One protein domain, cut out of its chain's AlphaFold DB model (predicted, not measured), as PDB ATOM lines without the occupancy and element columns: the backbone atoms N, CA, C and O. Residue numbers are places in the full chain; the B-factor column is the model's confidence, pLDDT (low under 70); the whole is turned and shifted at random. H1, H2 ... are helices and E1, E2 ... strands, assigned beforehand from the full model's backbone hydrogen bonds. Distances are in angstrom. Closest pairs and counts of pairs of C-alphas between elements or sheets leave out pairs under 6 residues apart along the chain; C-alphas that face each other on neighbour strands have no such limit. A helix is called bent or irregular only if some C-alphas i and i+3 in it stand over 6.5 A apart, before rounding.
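AT A GLANCE: This is residues 3 to 160 of the 281 residues of the protein "XRE family transcriptional regulator" of Desulfobacca acetoxidans (UniProt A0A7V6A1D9). A strongly twisted sheet of seven strands has H1 and H2 on one face and H3 on the other, in three layers, helices on both faces of a sheet; the sheet curls round H2. H4 packs on residues 41 to 45 of H2 and only grazes the sheet, and residues 136 to 146 stick out as a free loop. The printed part has 158 residues, with four named helices and seven named strands in the order E1 E2 H1 H2 E3 E4 E5 E6 H3 E7 H4. The mixed sheet runs E3 E4 E5 E6 E2 E1 E7, and the class is mixed, helices and strands. The whole is compact, with a radius of gyration of the C-alphas of 15.3 A and spans of 44 by 43 by 30 A.

HOW THE PARTS SIT: E1, residues 3 to 8, and E2, residues 12 to 16, form an antiparallel hairpin, with N 4 and O 15 2.8 A apart, within hydrogen-bond range. H1, residues 24 to 31, is on the sheet; its closest C-alpha pair with E6, residues 89 to 97, is Leu 25 and His 94, 5.1 A. H2, residues 34 to 53, is on the same face; H1 and H2 are close but not clearly touching, Leu 29 to Ala 40 being their closest C-alphas at 6.1 A. E3, residues 62 to 64, E4, residues 70 to 74, E5, residues 77 to 83, and E6 form a meander, each strand the antiparallel neighbour of the one before; N 63 and O 71, N 72 and O 79, and N 80 and O 94 are 3.0, 2.9 and 3.0 A apart, within hydrogen-bond range. E6 and E2 are parallel, with N 92 and O 14 2.7 A apart, within hydrogen-bond range. H3, residues 105 to 123, is on the opposite face from H2, over E5 and E6 at a height over the sheet of 8.8 A, and runs along the strands, at 25 degrees to E5 on the local plane; the C-alphas of Ser 93 and Ala 111, the closest of E6 and H3, are 5.7 A apart. E7, residues 128 to 130, is an edge strand parallel to E1, with N 130 and O 3 2.7 A apart, within hydrogen-bond range. H4, residues 150 to 157, touches H2 at a steep tilt of 58 degrees, opposite ways; their closest C-alphas, Val 41 and Ala 157, are 5.3 A apart. Every O i to N i+4 pair is within hydrogen-bond range in H1, H3 and H4, and 14 of 16 are in H2.

IN THESE COORDINATES: E1 begins at C-alpha 3 (-17.454, -87.874, 165.143). From first to last C-alpha H2 measures 29.7 A, H3 27.2 A, E6 24.4 A and E5 19.9 A. H2 is irregular: C-alphas 35 and 38 are 7.3 A apart. H4 ends at C-alpha 157 (-3.920, -69.748, 164.200).

THE WHOLE: The C-alphas farthest apart, Lys 58 and Met 141, are 46.6 A apart. The printed part has no cut, and its one long link joins E7 to H4 over 19 residues. Mean pLDDT of the printed part is 90.0; residues 133 to 146 are under 70.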
ATOM      1  N   LEU A   3     -17.822 -89.143 164.519       97.00
ATOM      2  CA  LEU A   3     -17.454 -87.874 165.143       97.00
ATOM      3  C   LEU A   3     -15.938 -87.725 165.110       97.00
ATOM      4  O   LEU A   3     -15.244 -88.716 165.268       97.00
ATOM      5  N   ARG A   4     -15.409 -86.515 164.956       96.25
ATOM      6  CA  ARG A   4     -13.973 -86.241 165.091       96.25
ATOM      7  C   ARG A   4     -13.696 -85.536 166.401       96.25
ATOM      8  O   ARG A   4     -14.371 -84.551 166.697       96.25
ATOM      9  N   LEU A   5     -12.706 -86.010 167.151       96.69
ATOM     10  CA  LEU A   5     -12.177 -85.288 168.305       96.69
ATOM     11  C   LEU A   5     -11.432 -84.041 167.826       96.69
ATOM     12  O   LEU A   5     -10.486 -84.148 167.053       96.69
ATOM     13  N   LEU A   6     -11.894 -82.864 168.248       96.00
ATOM     14  CA  LEU A   6     -11.233 -81.593 167.951       96.00
ATOM     15  C   LEU A   6     -10.188 -81.270 169.014       96.00
ATOM     16  O   LEU A   6      -9.036 -80.998 168.692       96.00
ATOM     17  N   LEU A   7     -10.625 -81.288 170.274       95.44
ATOM     18  CA  LEU A   7      -9.831 -81.009 171.463       95.44
ATOM     19  C   LEU A   7     -10.419 -81.748 172.658       95.44
ATOM     20  O   LEU A   7     -11.634 -81.956 172.745       95.44
ATOM     21  N   GLU A   8      -9.545 -82.060 173.602       94.31
ATOM     22  CA  GLU A   8      -9.884 -82.626 174.898       94.31
ATOM     23  C   GLU A   8      -9.238 -81.761 175.985       94.31
ATOM     24  O   GLU A   8      -8.048 -81.456 175.927       94.31
ATOM     25  N   GLY A   9     -10.058 -81.299 176.922       92.88
ATOM     26  CA  GLY A   9      -9.668 -80.527 178.097       92.88
ATOM     27  C   GLY A   9     -10.672 -80.814 179.208       92.88
ATOM     28  O   GLY A   9     -11.167 -81.933 179.305       92.88
ATOM     29  N   ASN A  10     -11.068 -79.802 179.980       95.00
ATOM     30  CA  ASN A  10     -12.193 -79.948 180.917       95.00
ATOM     31  C   ASN A  10     -13.513 -80.278 180.198       95.00
ATOM     32  O   ASN A  10     -14.433 -80.810 180.804       95.00
ATOM     33  N   HIS A  11     -13.619 -79.915 178.919       97.62
ATOM     34  CA  HIS A  11     -14.712 -80.295 178.038       97.62
ATOM     35  C   HIS A  11     -14.145 -80.953 176.783       97.62
ATOM     36  O   HIS A  11     -13.136 -80.516 176.219       97.62
ATOM     37  N   ARG A  12     -14.834 -81.983 176.303       97.94
ATOM     38  CA  ARG A  12     -14.470 -82.720 175.100       97.94
ATOM     39  C   ARG A  12     -15.257 -82.194 173.907       97.94
ATOM     40  O   ARG A  12     -16.481 -82.319 173.847       97.94
ATOM     41  N   LEU A  13     -14.550 -81.623 172.933       98.12
ATOM     42  CA  LEU A  13     -15.154 -81.066 171.723       98.12
ATOM     43  C   LEU A  13     -15.069 -82.067 170.577       98.12
ATOM     44  O   LEU A  13     -13.987 -82.444 170.128       98.12
ATOM     45  N   LEU A  14     -16.232 -82.447 170.062       98.25
ATOM     46  CA  LEU A  14     -16.391 -83.347 168.930       98.25
ATOM     47  C   LEU A  14     -17.065 -82.611 167.773       98.25
ATOM     48  O   LEU A  14     -17.919 -81.756 167.994       98.25
ATOM     49  N   ALA A  15     -16.733 -82.959 166.535       98.12
ATOM     50  CA  ALA A  15     -17.423 -82.458 165.349       98.12
ATOM     51  C   ALA A  15     -18.015 -83.588 164.513       98.12
ATOM     52  O   ALA A  15     -17.394 -84.636 164.329       98.12
ATOM     53  N   VAL A  16     -19.213 -83.367 163.981       97.44
ATOM     54  CA  VAL A  16     -19.897 -84.368 163.159       97.44
ATOM     55  C   VAL A  16     -19.191 -84.564 161.821       97.44
ATOM     56  O   VAL A  16     -18.844 -83.602 161.134       97.44
ATOM     57  N   CYS A  17     -19.006 -85.831 161.450       95.12
ATOM     58  CA  CYS A  17     -18.393 -86.232 160.192       95.12
ATOM     59  C   CYS A  17     -19.401 -86.902 159.254       95.12
ATOM     60  O   CYS A  17     -20.409 -87.472 159.677       95.12
ATOM     61  N   SER A  18     -19.096 -86.877 157.956       89.31
ATOM     62  CA  SER A  18     -19.788 -87.696 156.961       89.31
ATOM     63  C   SER A  18     -19.570 -89.193 157.235       89.31
ATOM     64  O   SER A  18     -18.650 -89.587 157.959       89.31
ATOM     65  N   GLY A  19     -20.347 -90.063 156.580       84.19
ATOM     66  CA  GLY A  19     -20.101 -91.512 156.613       84.19
ATOM     67  C   GLY A  19     -18.694 -91.908 156.132       84.19
ATOM     68  O   GLY A  19     -18.172 -92.943 156.547       84.19
ATOM     69  N   ARG A  20     -18.030 -91.064 155.330       83.88
ATOM     70  CA  ARG A  20     -16.641 -91.253 154.875       83.88
ATOM     71  C   ARG A  20     -15.592 -90.740 155.871       83.88
ATOM     72  O   ARG A  20     -14.433 -91.097 155.727       83.88
ATOM     73  N   GLY A  21     -15.994 -89.997 156.904       86.38
ATOM     74  CA  GLY A  21     -15.093 -89.409 157.909       86.38
ATOM     75  C   GLY A  21     -14.740 -87.935 157.672       86.38
ATOM     76  O   GLY A  21     -13.963 -87.363 158.433       86.38
ATOM     77  N   ASP A  22     -15.339 -87.307 156.658       88.94
ATOM     78  CA  ASP A  22     -15.100 -85.901 156.323       88.94
ATOM     79  C   ASP A  22     -15.750 -84.967 157.351       88.94
ATOM     80  O   ASP A  22     -16.961 -85.045 157.583       88.94
ATOM     81  N   CYS A  23     -14.963 -84.072 157.954       93.69
ATOM     82  CA  CYS A  23     -15.441 -83.122 158.954       93.69
ATOM     83  C   CYS A  23     -15.761 -81.763 158.322       93.69
ATOM     84  O   CYS A  23     -14.876 -80.937 158.088       93.69
ATOM     85  N   GLN A  24     -17.051 -81.494 158.125       92.19
ATOM     86  CA  GLN A  24     -17.508 -80.279 157.443       92.19
ATOM     87  C   GLN A  24     -17.168 -78.989 158.195       92.19
ATOM     88  O   GLN A  24     -17.015 -77.944 157.572       92.19
ATOM     89  N   LEU A  25     -17.043 -79.037 159.527       96.25
ATOM     90  CA  LEU A  25     -16.612 -77.872 160.301       96.25
ATOM     91  C   LEU A  25     -15.151 -77.507 160.003       96.25
ATOM     92  O   LEU A  25     -14.851 -76.326 159.872       96.25
ATOM     93  N   LEU A  26     -14.259 -78.496 159.888       95.00
ATOM     94  CA  LEU A  26     -12.847 -78.235 159.589       95.00
ATOM     95  C   LEU A  26     -12.666 -77.730 158.164       95.00
ATOM     96  O   LEU A  26     -11.935 -76.769 157.956       95.00
ATOM     97  N   GLU A  27     -13.380 -78.328 157.207       93.25
ATOM     98  CA  GLU A  27     -13.422 -77.841 155.824       93.25
ATOM     99  C   GLU A  27     -13.889 -76.389 155.770       93.25
ATOM    100  O   GLU A  27     -13.203 -75.538 155.212       93.25
ATOM    101  N   PHE A  28     -15.009 -76.092 156.433       95.81
ATOM    102  CA  PHE A  28     -15.537 -74.741 156.515       95.81
ATOM    103  C   PHE A  28     -14.510 -73.760 157.094       95.81
ATOM    104  O   PHE A  28     -14.306 -72.704 156.512       95.81
ATOM    105  N   LEU A  29     -13.846 -74.091 158.205       95.38
ATOM    106  CA  LEU A  29     -12.863 -73.197 158.828       95.38
ATOM    107  C   LEU A  29     -11.588 -73.017 157.980       95.38
ATOM    108  O   LEU A  29     -11.081 -71.901 157.922       95.38
ATOM    109  N   ASP A  30     -11.097 -74.062 157.300       92.81
ATOM    110  CA  ASP A  30      -9.924 -73.988 156.404       92.81
ATOM    111  C   ASP A  30     -10.207 -73.198 155.109       92.81
ATOM    112  O   ASP A  30      -9.303 -72.627 154.489       92.81
ATOM    113  N   GLU A  31     -11.465 -73.161 154.671       93.19
ATOM    114  CA  GLU A  31     -11.886 -72.443 153.464       93.19
ATOM    115  C   GLU A  31     -12.124 -70.945 153.690       93.19
ATOM    116  O   GLU A  31     -12.141 -70.176 152.724       93.19
ATOM    117  N   LEU A  32     -12.260 -70.497 154.942       92.50
ATOM    118  CA  LEU A  32     -12.435 -69.082 155.263       92.50
ATOM    119  C   LEU A  32     -11.134 -68.302 155.043       92.50
ATOM    120  O   LEU A  32     -10.195 -68.353 155.834       92.50
ATOM    121  N   LYS A  33     -11.111 -67.529 153.956       87.62
ATOM    122  CA  LYS A  33     -10.002 -66.656 153.548       87.62
ATOM    123  C   LYS A  33     -10.476 -65.211 153.371       87.62
ATOM    124  O   LYS A  33     -11.676 -64.936 153.427       87.62
ATOM    125  N   GLY A  34      -9.537 -64.291 153.142       90.19
ATOM    126  CA  GLY A  34      -9.835 -62.864 152.961       90.19
ATOM    127  C   GLY A  34     -10.466 -62.264 154.217       90.19
ATOM    128  O   GLY A  34     -10.015 -62.551 155.320       90.19
ATOM    129  N   ASP A  35     -11.560 -61.516 154.065       85.12
ATOM    130  CA  ASP A  35     -12.258 -60.785 155.144       85.12
ATOM    131  C   ASP A  35     -12.721 -61.643 156.343       85.12
ATOM    132  O   ASP A  35     -13.150 -61.126 157.383       85.12
ATOM    133  N   PHE A  36     -12.684 -62.970 156.204       90.94
ATOM    134  CA  PHE A  36     -13.082 -63.916 157.240       90.94
ATOM    135  C   PHE A  36     -11.911 -64.606 157.942       90.94
ATOM    136  O   PHE A  36     -12.170 -65.302 158.923       90.94
ATOM    137  N   SER A  37     -10.658 -64.415 157.505       91.31
ATOM    138  CA  SER A  37      -9.495 -65.104 158.086       91.31
ATOM    139  C   SER A  37      -9.365 -64.825 159.582       91.31
ATOM    140  O   SER A  37      -9.322 -65.753 160.387       91.31
ATOM    141  N   ASP A  38      -9.431 -63.554 159.979       92.31
ATOM    142  CA  ASP A  38      -9.326 -63.173 161.388       92.31
ATOM    143  C   ASP A  38     -10.510 -63.696 162.201       92.31
ATOM    144  O   ASP A  38     -10.353 -64.128 163.339       92.31
ATOM    145  N   GLN A  39     -11.715 -63.699 161.622       93.88
ATOM    146  CA  GLN A  39     -12.890 -64.267 162.286       93.88
ATOM    147  C   GLN A  39     -12.726 -65.783 162.486       93.88
ATOM    148  O   GLN A  39     -13.127 -66.305 163.524       93.88
ATOM    149  N   ALA A  40     -12.121 -66.496 161.532       95.75
ATOM    150  CA  ALA A  40     -11.841 -67.923 161.657       95.75
ATOM    151  C   ALA A  40     -10.803 -68.193 162.756       95.75
ATOM    152  O   ALA A  40     -11.029 -69.052 163.606       95.75
ATOM    153  N   VAL A  41      -9.729 -67.397 162.813       96.44
ATOM    154  CA  VAL A  41      -8.717 -67.455 163.882       96.44
ATOM    155  C   VAL A  41      -9.349 -67.241 165.259       96.44
ATOM    156  O   VAL A  41      -9.114 -68.021 166.184       96.44
ATOM    157  N   ARG A  42     -10.219 -66.235 165.395       95.50
ATOM    158  CA  ARG A  42     -10.951 -65.983 166.645       95.50
ATOM    159  C   ARG A  42     -11.939 -67.097 166.991       95.50
ATOM    160  O   ARG A  42     -12.105 -67.419 168.165       95.50
ATOM    161  N   MET A  43     -12.565 -67.726 165.996       97.19
ATOM    162  CA  MET A  43     -13.422 -68.892 166.221       97.19
ATOM    163  C   MET A  43     -12.612 -70.103 166.706       97.19
ATOM    164  O   MET A  43     -13.054 -70.790 167.622       97.19
ATOM    165  N   LEU A  44     -11.415 -70.342 166.162       97.75
ATOM    166  CA  LEU A  44     -10.514 -71.401 166.636       97.75
ATOM    167  C   LEU A  44     -10.097 -71.169 168.094       97.75
ATOM    168  O   LEU A  44     -10.197 -72.089 168.904       97.75
ATOM    169  N   ASN A  45      -9.731 -69.933 168.453       96.88
ATOM    170  CA  ASN A  45      -9.487 -69.556 169.847       96.88
ATOM    171  C   ASN A  45     -10.709 -69.842 170.738       96.88
ATOM    172  O   ASN A  45     -10.572 -70.421 171.811       96.88
ATOM    173  N   ARG A  46     -11.914 -69.487 170.281       96.69
ATOM    174  CA  ARG A  46     -13.160 -69.723 171.025       96.69
ATOM    175  C   ARG A  46     -13.430 -71.210 171.263       96.69
ATOM    176  O   ARG A  46     -13.887 -71.568 172.348       96.69
ATOM    177  N   LEU A  47     -13.170 -72.063 170.274       97.81
ATOM    178  CA  LEU A  47     -13.299 -73.515 170.419       97.81
ATOM    179  C   LEU A  47     -12.261 -74.065 171.409       97.81
ATOM    180  O   LEU A  47     -12.626 -74.854 172.276       97.81
ATOM    181  N   GLU A  48     -11.011 -73.593 171.364       97.25
ATOM    182  CA  GLU A  48      -9.997 -73.958 172.365       97.25
ATOM    183  C   GLU A  48     -10.401 -73.538 173.784       97.25
ATOM    184  O   GLU A  48     -10.341 -74.338 174.716       97.25
ATOM    185  N   GLU A  49     -10.872 -72.303 173.957       95.19
ATOM    186  CA  GLU A  49     -11.339 -71.827 175.261       95.19
ATOM    187  C   GLU A  49     -12.528 -72.625 175.779       95.19
ATOM    188  O   GLU A  49     -12.613 -72.899 176.973       95.19
ATOM    189  N   THR A  50     -13.412 -73.046 174.877       97.00
ATOM    190  CA  THR A  50     -14.545 -73.897 175.228       97.00
ATOM    191  C   THR A  50     -14.072 -75.265 175.719       97.00
ATOM    192  O   THR A  50     -14.592 -75.747 176.718       97.00
ATOM    193  N   ALA A  51     -13.068 -75.876 175.084       96.75
ATOM    194  CA  ALA A  51     -12.495 -77.136 175.569       96.75
ATOM    195  C   ALA A  51     -11.865 -76.985 176.963       96.75
ATOM    196  O   ALA A  51     -11.960 -77.876 177.805       96.75
ATOM    197  N   ARG A  52     -11.250 -75.833 177.238       94.00
ATOM    198  CA  ARG A  52     -10.565 -75.575 178.508       94.00
ATOM    199  C   ARG A  52     -11.504 -75.181 179.649       94.00
ATOM    200  O   ARG A  52     -11.294 -75.597 180.779       94.00
ATOM    201  N   GLN A  53     -12.498 -74.340 179.389       91.88
ATOM    202  CA  GLN A  53     -13.307 -73.689 180.432       91.88
ATOM    203  C   GLN A  53     -14.803 -74.001 180.335       91.88
ATOM    204  O   GLN A  53     -15.558 -73.671 181.245       91.88
ATOM    205  N   GLY A  54     -15.231 -74.605 179.231       95.12
ATOM    206  CA  GLY A  54     -16.632 -74.745 178.869       95.12
ATOM    207  C   GLY A  54     -17.168 -73.565 178.053       95.12
ATOM    208  O   GLY A  54     -16.480 -72.564 177.829       95.12
ATOM    209  N   PRO A  55     -18.412 -73.669 177.557       95.50
ATOM    210  CA  PRO A  55     -19.037 -72.626 176.756       95.50
ATOM    211  C   PRO A  55     -19.208 -71.335 177.560       95.50
ATOM    212  O   PRO A  55     -19.715 -71.349 178.680       95.50
ATOM    213  N   SER A  56     -18.849 -70.197 176.961       94.25
ATOM    214  CA  SER A  56     -19.039 -68.899 177.615       94.25
ATOM    215  C   SER A  56     -20.514 -68.645 177.942       94.25
ATOM    216  O   SER A  56     -21.405 -68.942 177.145       94.25
ATOM    217  N   ARG A  57     -20.775 -68.022 179.095       91.88
ATOM    218  CA  ARG A  57     -22.130 -67.651 179.541       91.88
ATOM    219  C   ARG A  57     -22.627 -66.337 178.925       91.88
ATOM    220  O   ARG A  57     -23.777 -65.950 179.127       91.88
ATOM    221  N   LYS A  58     -21.776 -65.657 178.147       92.38
ATOM    222  CA  LYS A  58     -22.084 -64.392 177.467       92.38
ATOM    223  C   LYS A  58     -22.954 -64.638 176.214       92.38
ATOM    224  O   LYS A  58     -22.440 -65.182 175.231       92.38
ATOM    225  N   PRO A  59     -24.228 -64.189 176.168       90.56
ATOM    226  CA  PRO A  59     -25.144 -64.416 175.036       90.56
ATOM    227  C   PRO A  59     -24.707 -63.759 173.712       90.56
ATOM    228  O   PRO A  59     -25.208 -64.093 172.630       90.56
ATOM    229  N   GLU A  60     -23.794 -62.792 173.771       91.12
ATOM    230  CA  GLU A  60     -23.184 -62.149 172.610       91.12
ATOM    231  C   GLU A  60     -22.243 -63.100 171.851       91.12
ATOM    232  O   GLU A  60     -22.097 -62.973 170.633       91.12
ATOM    233  N   ILE A  61     -21.674 -64.073 172.566       93.38
ATOM    234  CA  ILE A  61     -20.637 -65.006 172.119       93.38
ATOM    235  C   ILE A  61     -21.185 -66.425 171.951       93.38
ATOM    236  O   ILE A  61     -20.852 -67.109 170.981       93.38
ATOM    237  N   CYS A  62     -22.009 -66.872 172.893       96.06
ATOM    238  CA  CYS A  62     -22.561 -68.215 172.932       96.06
ATOM    239  C   CYS A  62     -24.012 -68.146 173.390       96.06
ATOM    240  O   CYS A  62     -24.314 -67.571 174.434       96.06
ATOM    241  N   ARG A  63     -24.940 -68.690 172.601       94.19
ATOM    242  CA  ARG A  63     -26.369 -68.554 172.899       94.19
ATOM    243  C   ARG A  63     -27.167 -69.783 172.503       94.19
ATOM    244  O   ARG A  63     -27.001 -70.302 171.404       94.19
ATOM    245  N   LYS A  64     -28.123 -70.171 173.349       95.38
ATOM    246  CA  LYS A  64     -29.155 -71.159 173.016       95.38
ATOM    247  C   LYS A  64     -30.130 -70.589 171.981       95.38
ATOM    248  O   LYS A  64     -30.694 -69.507 172.160       95.38
ATOM    249  N   ILE A  65     -30.337 -71.313 170.885       92.25
ATOM    250  CA  ILE A  65     -31.131 -70.898 169.721       92.25
ATOM    251  C   ILE A  65     -32.256 -71.878 169.368       92.25
ATOM    252  O   ILE A  65     -32.518 -72.136 168.192       92.25
ATOM    253  N   GLY A  66     -32.983 -72.376 170.358       86.00
ATOM    254  CA  GLY A  66     -34.113 -73.282 170.161       86.00
ATOM    255  C   GLY A  66     -34.234 -74.239 171.334       86.00
ATOM    256  O   GLY A  66     -33.795 -73.901 172.431       86.00
ATOM    257  N   GLN A  67     -34.802 -75.423 171.087       80.06
ATOM    258  CA  GLN A  67     -35.017 -76.424 172.131       80.06
ATOM    259  C   GLN A  67     -33.701 -76.863 172.770       80.06
ATOM    260  O   GLN A  67     -33.580 -76.690 173.964       80.06
ATOM    261  N   GLU A  68     -32.698 -77.315 172.010       92.38
ATOM    262  CA  GLU A  68     -31.431 -77.841 172.571       92.38
ATOM    263  C   GLU A  68     -30.203 -77.561 171.687       92.38
ATOM    264  O   GLU A  68     -29.196 -78.261 171.737       92.38
ATOM    265  N   ILE A  69     -30.293 -76.535 170.839       97.31
ATOM    266  CA  ILE A  69     -29.199 -76.128 169.954       97.31
ATOM    267  C   ILE A  69     -28.631 -74.809 170.442       97.31
ATOM    268  O   ILE A  69     -29.379 -73.883 170.762       97.31
ATOM    269  N   TRP A  70     -27.315 -74.717 170.433       97.88
ATOM    270  CA  TRP A  70     -26.537 -73.548 170.790       97.88
ATOM    271  C   TRP A  70     -25.754 -73.046 169.578       97.88
ATOM    272  O   TRP A  70     -25.517 -73.782 168.622       97.88
ATOM    273  N   GLU A  71     -25.375 -71.772 169.596       97.19
ATOM    274  CA  GLU A  71     -24.506 -71.176 168.587       97.19
ATOM    275  C   GLU A  71     -23.300 -70.502 169.237       97.19
ATOM    276  O   GLU A  71     -23.465 -69.673 170.131       97.19
ATOM    277  N   PHE A  72     -22.100 -70.809 168.744       97.62
ATOM    278  CA  PHE A  72     -20.935 -69.945 168.906       97.62
ATOM    279  C   PHE A  72     -20.960 -68.852 167.844       97.62
ATOM    280  O   PHE A  72     -21.319 -69.096 166.687       97.62
ATOM    281  N   ARG A  73     -20.572 -67.637 168.229       95.12
ATOM    282  CA  ARG A  73     -20.646 -66.443 167.388       95.12
ATOM    283  C   ARG A  73     -19.279 -65.793 167.272       95.12
ATOM    284  O   ARG A  73     -18.668 -65.452 168.278       95.12
ATOM    285  N   GLU A  74     -18.845 -65.565 166.039       93.50
ATOM    286  CA  GLU A  74     -17.671 -64.749 165.748       93.50
ATOM    287  C   GLU A  74     -17.915 -63.939 164.478       93.50
ATOM    288  O   GLU A  74     -18.039 -64.511 163.400       93.50
ATOM    289  N   GLY A  75     -18.103 -62.621 164.592       90.62
ATOM    290  CA  GLY A  75     -18.513 -61.782 163.460       90.62
ATOM    291  C   GLY A  75     -19.726 -62.353 162.704       90.62
ATOM    292  O   GLY A  75     -20.829 -62.461 163.264       90.62
ATOM    293  N   LYS A  76     -19.531 -62.752 161.439       92.44
ATOM    294  CA  LYS A  76     -20.534 -63.446 160.606       92.44
ATOM    295  C   LYS A  76     -20.478 -64.973 160.726       92.44
ATOM    296  O   LYS A  76     -21.450 -65.626 160.355       92.44
ATOM    297  N   ILE A  77     -19.409 -65.545 161.263       95.50
ATOM    298  CA  ILE A  77     -19.255 -66.989 161.451       95.50
ATOM    299  C   ILE A  77     -20.133 -67.468 162.604       95.50
ATOM    300  O   ILE A  77     -20.173 -66.874 163.690       95.50
ATOM    301  N   ARG A  78     -20.852 -68.561 162.373       96.50
ATOM    302  CA  ARG A  78     -21.608 -69.282 163.393       96.50
ATOM    303  C   ARG A  78     -21.205 -70.745 163.373       96.50
ATOM    304  O   ARG A  78     -21.049 -71.306 162.296       96.50
ATOM    305  N   VAL A  79     -21.078 -71.347 164.550       98.25
ATOM    306  CA  VAL A  79     -20.931 -72.800 164.708       98.25
ATOM    307  C   VAL A  79     -22.080 -73.281 165.576       98.25
ATOM    308  O   VAL A  79     -22.207 -72.838 166.718       98.25
ATOM    309  N   LEU A  80     -22.943 -74.135 165.021       98.25
ATOM    310  CA  LEU A  80     -24.043 -74.726 165.777       98.25
ATOM    311  C   LEU A  80     -23.568 -75.972 166.500       98.25
ATOM    312  O   LEU A  80     -22.894 -76.818 165.910       98.25
ATOM    313  N   TRP A  81     -23.957 -76.096 167.759       98.62
ATOM    314  CA  TRP A  81     -23.542 -77.189 168.620       98.62
ATOM    315  C   TRP A  81     -24.640 -77.570 169.616       98.62
ATOM    316  O   TRP A  81     -25.645 -76.870 169.756       98.62
ATOM    317  N   PHE A  82     -24.472 -78.708 170.277       98.50
ATOM    318  CA  PHE A  82     -25.335 -79.178 171.359       98.50
ATOM    319  C   PHE A  82     -24.526 -80.009 172.361       98.50
ATOM    320  O   PHE A  82     -23.449 -80.505 172.026       98.50
ATOM    321  N   TYR A  83     -25.036 -80.146 173.585       98.38
ATOM    322  CA  TYR A  83     -24.458 -81.054 174.577       98.38
ATOM    323  C   TYR A  83     -24.701 -82.510 174.182       98.38
ATOM    324  O   TYR A  83     -25.803 -82.850 173.739       98.38
ATOM    325  N   GLY A  84     -23.666 -83.334 174.321       97.56
ATOM    326  CA  GLY A  84     -23.717 -84.768 174.078       97.56
ATOM    327  C   GLY A  84     -24.372 -85.523 175.234       97.56
ATOM    328  O   GLY A  84     -25.383 -85.089 175.782       97.56
ATOM    329  N   GLU A  85     -23.791 -86.663 175.595       95.44
ATOM    330  CA  GLU A  85     -24.253 -87.507 176.706       95.44
ATOM    331  C   GLU A  85     -24.301 -86.777 178.059       95.44
ATOM    332  O   GLU A  85     -25.143 -87.084 178.899       95.44
ATOM    333  N   ASN A  86     -23.437 -85.779 178.255       96.12
ATOM    334  CA  ASN A  86     -23.372 -84.952 179.454       96.12
ATOM    335  C   ASN A  86     -22.941 -83.507 179.113       96.12
ATOM    336  O   ASN A  86     -22.786 -83.141 177.943       96.12
ATOM    337  N   LEU A  87     -22.766 -82.669 180.141       95.69
ATOM    338  CA  LEU A  87     -22.389 -81.258 179.976       95.69
ATOM    339  C   LEU A  87     -20.913 -81.041 179.603       95.69
ATOM    340  O   LEU A  87     -20.563 -79.959 179.138       95.69
ATOM    341  N   GLU A  88     -20.064 -82.053 179.768       97.50
ATOM    342  CA  GLU A  88     -18.637 -82.006 179.431       97.50
ATOM    343  C   GLU A  88     -18.409 -82.312 177.945       97.50
ATOM    344  O   GLU A  88     -17.413 -81.888 177.363       97.50
ATOM    345  N   VAL A  89     -19.351 -83.003 177.292       98.19
ATOM    346  CA  VAL A  89     -19.275 -83.356 175.871       98.19
ATOM    347  C   VAL A  89     -20.008 -82.329 175.010       98.19
ATOM    348  O   VAL A  89     -21.220 -82.139 175.108       98.19
ATOM    349  N   ILE A  90     -19.279 -81.700 174.089       98.56
ATOM    350  CA  ILE A  90     -19.795 -80.679 173.171       98.56
ATOM    351  C   ILE A  90     -19.717 -81.196 171.741       98.56
ATOM    352  O   ILE A  90     -18.632 -81.441 171.213       98.56
ATOM    353  N   ILE A  91     -20.871 -81.312 171.083       98.56
ATOM    354  CA  ILE A  91     -20.976 -81.778 169.699       98.56
ATOM    355  C   ILE A  91     -21.209 -80.590 168.768       98.56
ATOM    356  O   ILE A  91     -22.305 -80.031 168.702       98.56
ATOM    357  N   CYS A  92     -20.193 -80.218 167.999       98.62
ATOM    358  CA  CYS A  92     -20.299 -79.248 166.919       98.62
ATOM    359  C   CYS A  92     -20.936 -79.904 165.684       98.62
ATOM    360  O   CYS A  92     -20.365 -80.805 165.068       98.62
ATOM    361  N   SER A  93     -22.120 -79.433 165.296       97.62
ATOM    362  CA  SER A  93     -22.847 -79.945 164.133       97.62
ATOM    363  C   SER A  93     -22.230 -79.455 162.821       97.62
ATOM    364  O   SER A  93     -21.905 -80.268 161.960       97.62
ATOM    365  N   HIS A  94     -22.092 -78.137 162.648       97.62
ATOM    366  CA  HIS A  94     -21.524 -77.510 161.447       97.62
ATOM    367  C   HIS A  94     -21.284 -76.009 161.660       97.62
ATOM    368  O   HIS A  94     -21.858 -75.392 162.564       97.62
ATOM    369  N   GLY A  95     -20.443 -75.424 160.803       97.38
ATOM    370  CA  GLY A  95     -20.250 -73.981 160.688       97.38
ATOM    371  C   GLY A  95     -20.969 -73.396 159.471       97.38
ATOM    372  O   GLY A  95     -21.186 -74.095 158.483       97.38
ATOM    373  N   PHE A  96     -21.356 -72.120 159.539       96.19
ATOM    374  CA  PHE A  96     -21.908 -71.378 158.403       96.19
ATOM    375  C   PHE A  96     -21.658 -69.865 158.525       96.19
ATOM    376  O   PHE A  96     -21.423 -69.331 159.614       96.19
ATOM    377  N   LEU A  97     -21.754 -69.149 157.399       95.00
ATOM    378  CA  LEU A  97     -21.735 -67.684 157.364       95.00
ATOM    379  C   LEU A  97     -23.154 -67.121 157.449       95.00
ATOM    380  O   LEU A  97     -24.021 -67.383 156.613       95.00
ATOM    381  N   LYS A  98     -23.390 -66.285 158.455       91.19
ATOM    382  CA  LYS A  98     -24.667 -65.619 158.680       91.19
ATOM    383  C   LYS A  98     -24.889 -64.509 157.649       91.19
ATOM    384  O   LYS A  98     -24.182 -63.503 157.648       91.19
ATOM    385  N   LYS A  99     -25.921 -64.679 156.816       89.31
ATOM    386  CA  LYS A  99     -26.343 -63.709 155.784       89.31
ATOM    387  C   LYS A  99     -27.486 -62.777 156.220       89.31
ATOM    388  O   LYS A  99     -27.686 -61.743 155.604       89.31
ATOM    389  N   ALA A 100     -28.226 -63.130 157.275       84.00
ATOM    390  CA  ALA A 100     -29.405 -62.394 157.749       84.00
ATOM    391  C   ALA A 100     -29.462 -62.298 159.285       84.00
ATOM    392  O   ALA A 100     -28.733 -62.997 159.993       84.00
ATOM    393  N   GLN A 101     -30.358 -61.456 159.814       75.00
ATOM    394  CA  GLN A 101     -30.458 -61.156 161.251       75.00
ATOM    395  C   GLN A 101     -30.753 -62.397 162.113       75.00
ATOM    396  O   GLN A 101     -30.093 -62.609 163.133       75.00
ATOM    397  N   LYS A 102     -31.661 -63.284 161.686       80.06
ATOM    398  CA  LYS A 102     -31.979 -64.542 162.392       80.06
ATOM    399  C   LYS A 102     -31.165 -65.712 161.846       80.06
ATOM    400  O   LYS A 102     -30.689 -65.675 160.715       80.06
ATOM    401  N   THR A 103     -30.908 -66.712 162.685       81.69
ATOM    402  CA  THR A 103     -30.258 -67.953 162.235       81.69
ATOM    403  C   THR A 103     -31.235 -68.698 161.323       81.69
ATOM    404  O   THR A 103     -32.381 -68.891 161.753       81.69
ATOM    405  N   PRO A 104     -30.849 -69.051 160.079       88.19
ATOM    406  CA  PRO A 104     -31.775 -69.641 159.117       88.19
ATOM    407  C   PRO A 104     -32.419 -70.918 159.660       88.19
ATOM    408  O   PRO A 104     -31.762 -71.721 160.324       88.19
ATOM    409  N   LYS A 105     -33.712 -71.118 159.368       90.50
ATOM    410  CA  LYS A 105     -34.479 -72.279 159.851       90.50
ATOM    411  C   LYS A 105     -33.837 -73.602 159.415       90.50
ATOM    412  O   LYS A 105     -33.802 -74.541 160.201       90.50
ATOM    413  N   ASN A 106     -33.264 -73.638 158.212       92.81
ATOM    414  CA  ASN A 106     -32.606 -74.821 157.660       92.81
ATOM    415  C   ASN A 106     -31.377 -75.246 158.479       92.81
ATOM    416  O   ASN A 106     -31.277 -76.421 158.816       92.81
ATOM    417  N   GLU A 107     -30.512 -74.309 158.889       95.50
ATOM    418  CA  GLU A 107     -29.341 -74.627 159.730       95.50
ATOM    419  C   GLU A 107     -29.771 -75.189 161.094       95.50
ATOM    420  O   GLU A 107     -29.218 -76.172 161.587       95.50
ATOM    421  N   LYS A 108     -30.834 -74.625 161.687       94.12
ATOM    422  CA  LYS A 108     -31.390 -75.138 162.950       94.12
ATOM    423  C   LYS A 108     -31.973 -76.539 162.800       94.12
ATOM    424  O   LYS A 108     -31.692 -77.403 163.624       94.12
ATOM    425  N   ASN A 109     -32.778 -76.761 161.761       95.69
ATOM    426  CA  ASN A 109     -33.382 -78.063 161.482       95.69
ATOM    427  C   ASN A 109     -32.304 -79.123 161.242       95.69
ATOM    428  O   ASN A 109     -32.408 -80.233 161.757       95.69
ATOM    429  N   ARG A 110     -31.241 -78.757 160.522       95.81
ATOM    430  CA  ARG A 110     -30.074 -79.608 160.314       95.81
ATOM    431  C   ARG A 110     -29.405 -79.977 161.638       95.81
ATOM    432  O   ARG A 110     -29.186 -81.157 161.881       95.81
ATOM    433  N   ALA A 111     -29.137 -79.004 162.511       96.94
ATOM    434  CA  ALA A 111     -28.543 -79.268 163.823       96.94
ATOM    435  C   ALA A 111     -29.440 -80.155 164.710       96.94
ATOM    436  O   ALA A 111     -28.938 -81.050 165.387       96.94
ATOM    437  N   LEU A 112     -30.764 -79.966 164.666       97.56
ATOM    438  CA  LEU A 112     -31.729 -80.824 165.367       97.56
ATOM    439  C   LEU A 112     -31.731 -82.259 164.829       97.56
ATOM    440  O   LEU A 112     -31.745 -83.201 165.620       97.56
ATOM    441  N   ALA A 113     -31.680 -82.437 163.506       96.88
ATOM    442  CA  ALA A 113     -31.576 -83.754 162.884       96.88
ATOM    443  C   ALA A 113     -30.263 -84.450 163.275       96.88
ATOM    444  O   ALA A 113     -30.284 -85.610 163.678       96.88
ATOM    445  N   THR A 114     -29.142 -83.720 163.252       97.38
ATOM    446  CA  THR A 114     -27.845 -84.216 163.730       97.38
ATOM    447  C   THR A 114     -27.906 -84.643 165.194       97.38
ATOM    448  O   THR A 114     -27.410 -85.710 165.534       97.38
ATOM    449  N   ARG A 115     -28.539 -83.847 166.062       97.75
ATOM    450  CA  ARG A 115     -28.714 -84.191 167.476       97.75
ATOM    451  C   ARG A 115     -29.560 -85.450 167.655       97.75
ATOM    452  O   ARG A 115     -29.191 -86.317 168.436       97.75
ATOM    453  N   LYS A 116     -30.677 -85.564 166.928       97.62
ATOM    454  CA  LYS A 116     -31.528 -86.763 166.963       97.62
ATOM    455  C   LYS A 116     -30.738 -88.008 166.559       97.62
ATOM    456  O   LYS A 116     -30.839 -89.019 167.242       97.62
ATOM    457  N   GLN A 117     -29.941 -87.913 165.495       97.44
ATOM    458  CA  GLN A 117     -29.069 -89.001 165.064       97.44
ATOM    459  C   GLN A 117     -28.018 -89.339 166.127       97.44
ATOM    460  O   GLN A 117     -27.872 -90.502 166.466       97.44
ATOM    461  N   TYR A 118     -27.336 -88.340 166.697       97.81
ATOM    462  CA  TYR A 118     -26.338 -88.560 167.748       97.81
ATOM    463  C   TYR A 118     -26.897 -89.382 168.910       97.81
ATOM    464  O   TYR A 118     -26.287 -90.370 169.286       97.81
ATOM    465  N   PHE A 119     -28.064 -89.017 169.450       97.94
ATOM    466  CA  PHE A 119     -28.648 -89.762 170.570       97.94
ATOM    467  C   PHE A 119     -29.195 -91.138 170.168       97.94
ATOM    468  O   PHE A 119     -29.179 -92.042 170.996       97.94
ATOM    469  N   GLY A 120     -29.649 -91.314 168.920       97.81
ATOM    470  CA  GLY A 120     -30.010 -92.635 168.395       97.81
ATOM    471  C   GLY A 120     -28.798 -93.562 168.335       97.81
ATOM    472  O   GLY A 120     -28.819 -94.644 168.913       97.81
ATOM    473  N   ASP A 121     -27.715 -93.081 167.729       96.81
ATOM    474  CA  ASP A 121     -26.475 -93.838 167.569       96.81
ATOM    475  C   ASP A 121     -25.753 -94.038 168.917       96.81
ATOM    476  O   ASP A 121     -25.082 -95.046 169.104       96.81
ATOM    477  N   LEU A 122     -25.887 -93.102 169.871       96.31
ATOM    478  CA  LEU A 122     -25.366 -93.240 171.239       96.31
ATOM    479  C   LEU A 122     -26.067 -94.382 171.982       96.31
ATOM    480  O   LEU A 122     -25.399 -95.196 172.605       96.31
ATOM    481  N   ALA A 123     -27.399 -94.462 171.890       96.06
ATOM    482  CA  ALA A 123     -28.187 -95.507 172.545       96.06
ATOM    483  C   ALA A 123     -27.923 -96.912 171.973       96.06
ATOM    484  O   ALA A 123     -28.188 -97.903 172.645       96.06
ATOM    485  N   GLN A 124     -27.421 -96.987 170.740       95.75
ATOM    486  CA  GLN A 124     -27.034 -98.229 170.066       95.75
ATOM    487  C   GLN A 124     -25.527 -98.519 170.169       95.75
ATOM    488  O   GLN A 124     -25.066 -99.506 169.608       95.75
ATOM    489  N   GLU A 125     -24.755 -97.659 170.847       92.88
ATOM    490  CA  GLU A 125     -23.289 -97.739 170.939       92.88
ATOM    491  C   GLU A 125     -22.572 -97.721 169.566       92.88
ATOM    492  O   GLU A 125     -21.444 -98.184 169.407       92.88
ATOM    493  N   GLU A 126     -23.187 -97.105 168.552       93.06
ATOM    494  CA  GLU A 126     -22.695 -97.041 167.165       93.06
ATOM    495  C   GLU A 126     -21.914 -95.749 166.845       93.06
ATOM    496  O   GLU A 126     -21.705 -95.363 165.679       93.06
ATOM    497  N   ILE A 127     -21.500 -95.004 167.870       95.25
ATOM    498  CA  ILE A 127     -20.688 -93.801 167.685       95.25
ATOM    499  C   ILE A 127     -19.223 -94.189 167.508       95.25
ATOM    500  O   ILE A 127     -18.556 -94.644 168.431       95.25
ATOM    501  N   LYS A 128     -18.680 -93.892 166.326       96.00
ATOM    502  CA  LYS A 128     -17.246 -93.994 166.054       96.00
ATOM    503  C   LYS A 128     -16.580 -92.629 166.207       96.00
ATOM    504  O   LYS A 128     -16.889 -91.702 165.457       96.00
ATOM    505  N   ILE A 129     -15.633 -92.521 167.136       95.56
ATOM    506  CA  ILE A 129     -14.806 -91.322 167.316       95.56
ATOM    507  C   ILE A 129     -13.519 -91.483 166.511       95.56
ATOM    508  O   ILE A 129     -12.783 -92.441 166.700       95.56
ATOM    509  N   LEU A 130     -13.268 -90.540 165.613       93.50
ATOM    510  CA  LEU A 130     -12.076 -90.434 164.789       93.50
ATOM    511  C   LEU A 130     -11.064 -89.529 165.493       93.50
ATOM    512  O   LEU A 130     -11.417 -88.428 165.937       93.50
ATOM    513  N   ARG A 131      -9.815 -89.983 165.551       90.56
ATOM    514  CA  ARG A 131      -8.658 -89.220 166.032       90.56
ATOM    515  C   ARG A 131      -7.678 -89.024 164.880       90.56
ATOM    516  O   ARG A 131      -7.588 -89.871 163.995       90.56
ATOM    517  N   ASP A 132      -6.941 -87.918 164.886       75.94
ATOM    518  CA  ASP A 132      -6.057 -87.565 163.766       75.94
ATOM    519  C   ASP A 132      -4.907 -88.577 163.555       75.94
ATOM    520  O   ASP A 132      -4.424 -88.739 162.436       75.94
ATOM    521  N   GLU A 133      -4.522 -89.326 164.594       62.53
ATOM    522  CA  GLU A 133      -3.501 -90.386 164.535       62.53
ATOM    523  C   GLU A 133      -3.930 -91.607 163.690       62.53
ATOM    524  O   GLU A 133      -3.084 -92.335 163.172       62.53
ATOM    525  N   GLU A 134      -5.235 -91.814 163.477       53.59
ATOM    526  CA  GLU A 134      -5.770 -92.972 162.742       53.59
ATOM    527  C   GLU A 134      -5.848 -92.752 161.215       53.59
ATOM    528  O   GLU A 134      -6.018 -93.710 160.459       53.59
ATOM    529  N   GLU A 135      -5.689 -91.515 160.724       49.62
ATOM    530  CA  GLU A 135      -5.801 -91.183 159.289       49.62
ATOM    531  C   GLU A 135      -4.478 -91.237 158.515       49.62
ATOM    532  O   GLU A 135      -4.487 -91.291 157.282       49.62
ATOM    533  N   VAL A 136      -3.338 -91.282 159.214       47.62
ATOM    534  CA  VAL A 136      -2.000 -91.306 158.591       47.62
ATOM    535  C   VAL A 136      -1.762 -92.601 157.795       47.62
ATOM    536  O   VAL A 136      -0.957 -92.619 156.870       47.62
ATOM    537  N   ARG A 137      -2.508 -93.679 158.077       43.16
ATOM    538  CA  ARG A 137      -2.296 -95.005 157.467       43.16
ATOM    539  C   ARG A 137      -2.924 -95.227 156.082       43.16
ATOM    540  O   ARG A 137      -2.756 -96.316 155.549       43.16
ATOM    541  N   VAL A 138      -3.656 -94.270 155.489       46.75
ATOM    542  CA  VAL A 138      -4.546 -94.593 154.342       46.75
ATOM    543  C   VAL A 138      -4.208 -93.926 153.001       46.75
ATOM    544  O   VAL A 138      -4.843 -94.275 152.011       46.75
ATOM    545  N   LYS A 139      -3.259 -92.987 152.867       44.44
ATOM    546  CA  LYS A 139      -3.146 -92.253 151.583       44.44
ATOM    547  C   LYS A 139      -1.750 -92.168 150.985       44.44
ATOM    548  O   LYS A 139      -1.092 -91.136 151.051       44.44
ATOM    549  N   ASP A 140      -1.424 -93.234 150.258       42.72
ATOM    550  CA  ASP A 140      -0.720 -93.155 148.982       42.72
ATOM    551  C   ASP A 140      -1.562 -92.429 147.910       42.72
ATOM    552  O   ASP A 140      -2.781 -92.581 147.814       42.72
ATOM    553  N   MET A 141      -0.857 -91.660 147.076       45.47
ATOM    554  CA  MET A 141      -1.165 -91.305 145.681       45.47
ATOM    555  C   MET A 141      -2.541 -90.692 145.343       45.47
ATOM    556  O   MET A 141      -3.457 -91.368 144.881       45.47
ATOM    557  N   LYS A 142      -2.611 -89.352 145.379       41.69
ATOM    558  CA  LYS A 142      -2.941 -88.451 144.239       41.69
ATOM    559  C   LYS A 142      -3.209 -87.037 144.769       41.69
ATOM    560  O   LYS A 142      -3.950 -86.867 145.729       41.69
ATOM    561  N   LYS A 143      -2.606 -86.031 144.118       47.22
ATOM    562  CA  LYS A 143      -2.743 -84.586 144.385       47.22
ATOM    563  C   LYS A 143      -4.195 -84.198 144.705       47.22
ATOM    564  O   LYS A 143      -4.994 -83.996 143.796       47.22
ATOM    565  N   ASN A 144      -4.526 -84.061 145.982       47.03
ATOM    566  CA  ASN A 144      -5.768 -83.448 146.429       47.03
ATOM    567  C   ASN A 144      -5.469 -82.753 147.757       47.03
ATOM    568  O   ASN A 144      -4.846 -83.361 148.623       47.03
ATOM    569  N   LYS A 145      -5.817 -81.467 147.872       55.12
ATOM    570  CA  LYS A 145      -5.482 -80.585 149.004       55.12
ATOM    571  C   LYS A 145      -5.697 -81.330 150.331       55.12
ATOM    572  O   LYS A 145      -6.839 -81.622 150.683       55.12
ATOM    573  N   GLN A 146      -4.609 -81.679 151.026       62.72
ATOM    574  CA  GLN A 146      -4.668 -82.378 152.311       62.72
ATOM    575  C   GLN A 146      -5.510 -81.519 153.264       62.72
ATOM    576  O   GLN A 146      -5.153 -80.373 153.543       62.72
ATOM    577  N   ARG A 147      -6.673 -82.025 153.689       74.12
ATOM    578  CA  ARG A 147      -7.555 -81.311 154.621       74.12
ATOM    579  C   ARG A 147      -6.860 -81.258 155.976       74.12
ATOM    580  O   ARG A 147      -6.393 -82.289 156.456       74.12
ATOM    581  N   LYS A 148      -6.758 -80.061 156.551       86.88
ATOM    582  CA  LYS A 148      -6.037 -79.852 157.807       86.88
ATOM    583  C   LYS A 148      -6.826 -80.419 158.977       86.88
ATOM    584  O   LYS A 148      -8.048 -80.268 159.042       86.88
ATOM    585  N   SER A 149      -6.117 -81.039 159.910       91.44
ATOM    586  CA  SER A 149      -6.696 -81.433 161.186       91.44
ATOM    587  C   SER A 149      -6.962 -80.218 162.077       91.44
ATOM    588  O   SER A 149      -6.444 -79.121 161.839       91.44
ATOM    589  N   PHE A 150      -7.765 -80.394 163.129       93.81
ATOM    590  CA  PHE A 150      -8.022 -79.300 164.065       93.81
ATOM    591  C   PHE A 150      -6.741 -78.816 164.772       93.81
ATOM    592  O   PHE A 150      -6.512 -77.605 164.776       93.81
ATOM    593  N   PRO A 151      -5.850 -79.697 165.281       92.94
ATOM    594  CA  PRO A 151      -4.560 -79.275 165.827       92.94
ATOM    595  C   PRO A 151      -3.700 -78.486 164.833       92.94
ATOM    596  O   PRO A 151      -3.038 -77.526 165.227       92.94
ATOM    597  N   GLN A 152      -3.729 -78.837 163.543       93.38
ATOM    598  CA  GLN A 152      -3.010 -78.092 162.504       93.38
ATOM    599  C   GLN A 152      -3.594 -76.689 162.308       93.38
ATOM    600  O   GLN A 152      -2.844 -75.714 162.352       93.38
ATOM    601  N   LEU A 153      -4.921 -76.570 162.166       94.62
ATOM    602  CA  LEU A 153      -5.601 -75.272 162.068       94.62
ATOM    603  C   LEU A 153      -5.330 -74.399 163.300       94.62
ATOM    604  O   LEU A 153      -5.034 -73.213 163.171       94.62
ATOM    605  N   LEU A 154      -5.384 -74.987 164.495       95.50
ATOM    606  CA  LEU A 154      -5.119 -74.284 165.746       95.50
ATOM    607  C   LEU A 154      -3.656 -73.829 165.855       95.50
ATOM    608  O   LEU A 154      -3.391 -72.700 166.262       95.50
ATOM    609  N   SER A 155      -2.705 -74.682 165.470       94.81
ATOM    610  CA  SER A 155      -1.275 -74.354 165.457       94.81
ATOM    611  C   SER A 155      -0.964 -73.205 164.496       94.81
ATOM    612  O   SER A 155      -0.206 -72.298 164.834       94.81
ATOM    613  N   GLU A 156      -1.590 -73.186 163.318       94.69
ATOM    614  CA  GLU A 156      -1.476 -72.071 162.375       94.69
ATOM    615  C   GLU A 156      -2.117 -70.785 162.902       94.69
ATOM    616  O   GLU A 156      -1.544 -69.707 162.746       94.69
ATOM    617  N   ALA A 157      -3.271 -70.887 163.562       96.00
ATOM    618  CA  ALA A 157      -3.920 -69.748 164.200       96.00
ATOM    619  C   ALA A 157      -3.031 -69.139 165.299       96.00
ATOM    620  O   ALA A 157      -2.834 -67.928 165.317       96.00
ATOM    621  N   LYS A 158      -2.393 -69.966 166.140       95.75
ATOM    622  CA  LYS A 158      -1.459 -69.539 167.203       95.75
ATOM    623  C   LYS A 158      -0.197 -68.822 166.702       95.75
ATOM    624  O   LYS A 158       0.527 -68.249 167.515       95.75
ATOM    625  N   LYS A 159       0.097 -68.842 165.399       95.38
ATOM    626  CA  LYS A 159       1.190 -68.048 164.802       95.38
ATOM    627  C   LYS A 159       0.786 -66.601 164.511       95.38
ATOM    628  O   LYS A 159       1.651 -65.805 164.174       95.38
ATOM    629  N   GLN A 160      -0.501 -66.278 164.595       94.69
ATOM    630  CA  GLN A 160      -1.037 -64.961 164.269       94.69
ATOM    631  C   GLN A 160      -1.359 -64.185 165.545       94.69
ATOM    632  O   GLN A 160      -1.991 -64.716 166.459       94.69
TER     633      GLN A 160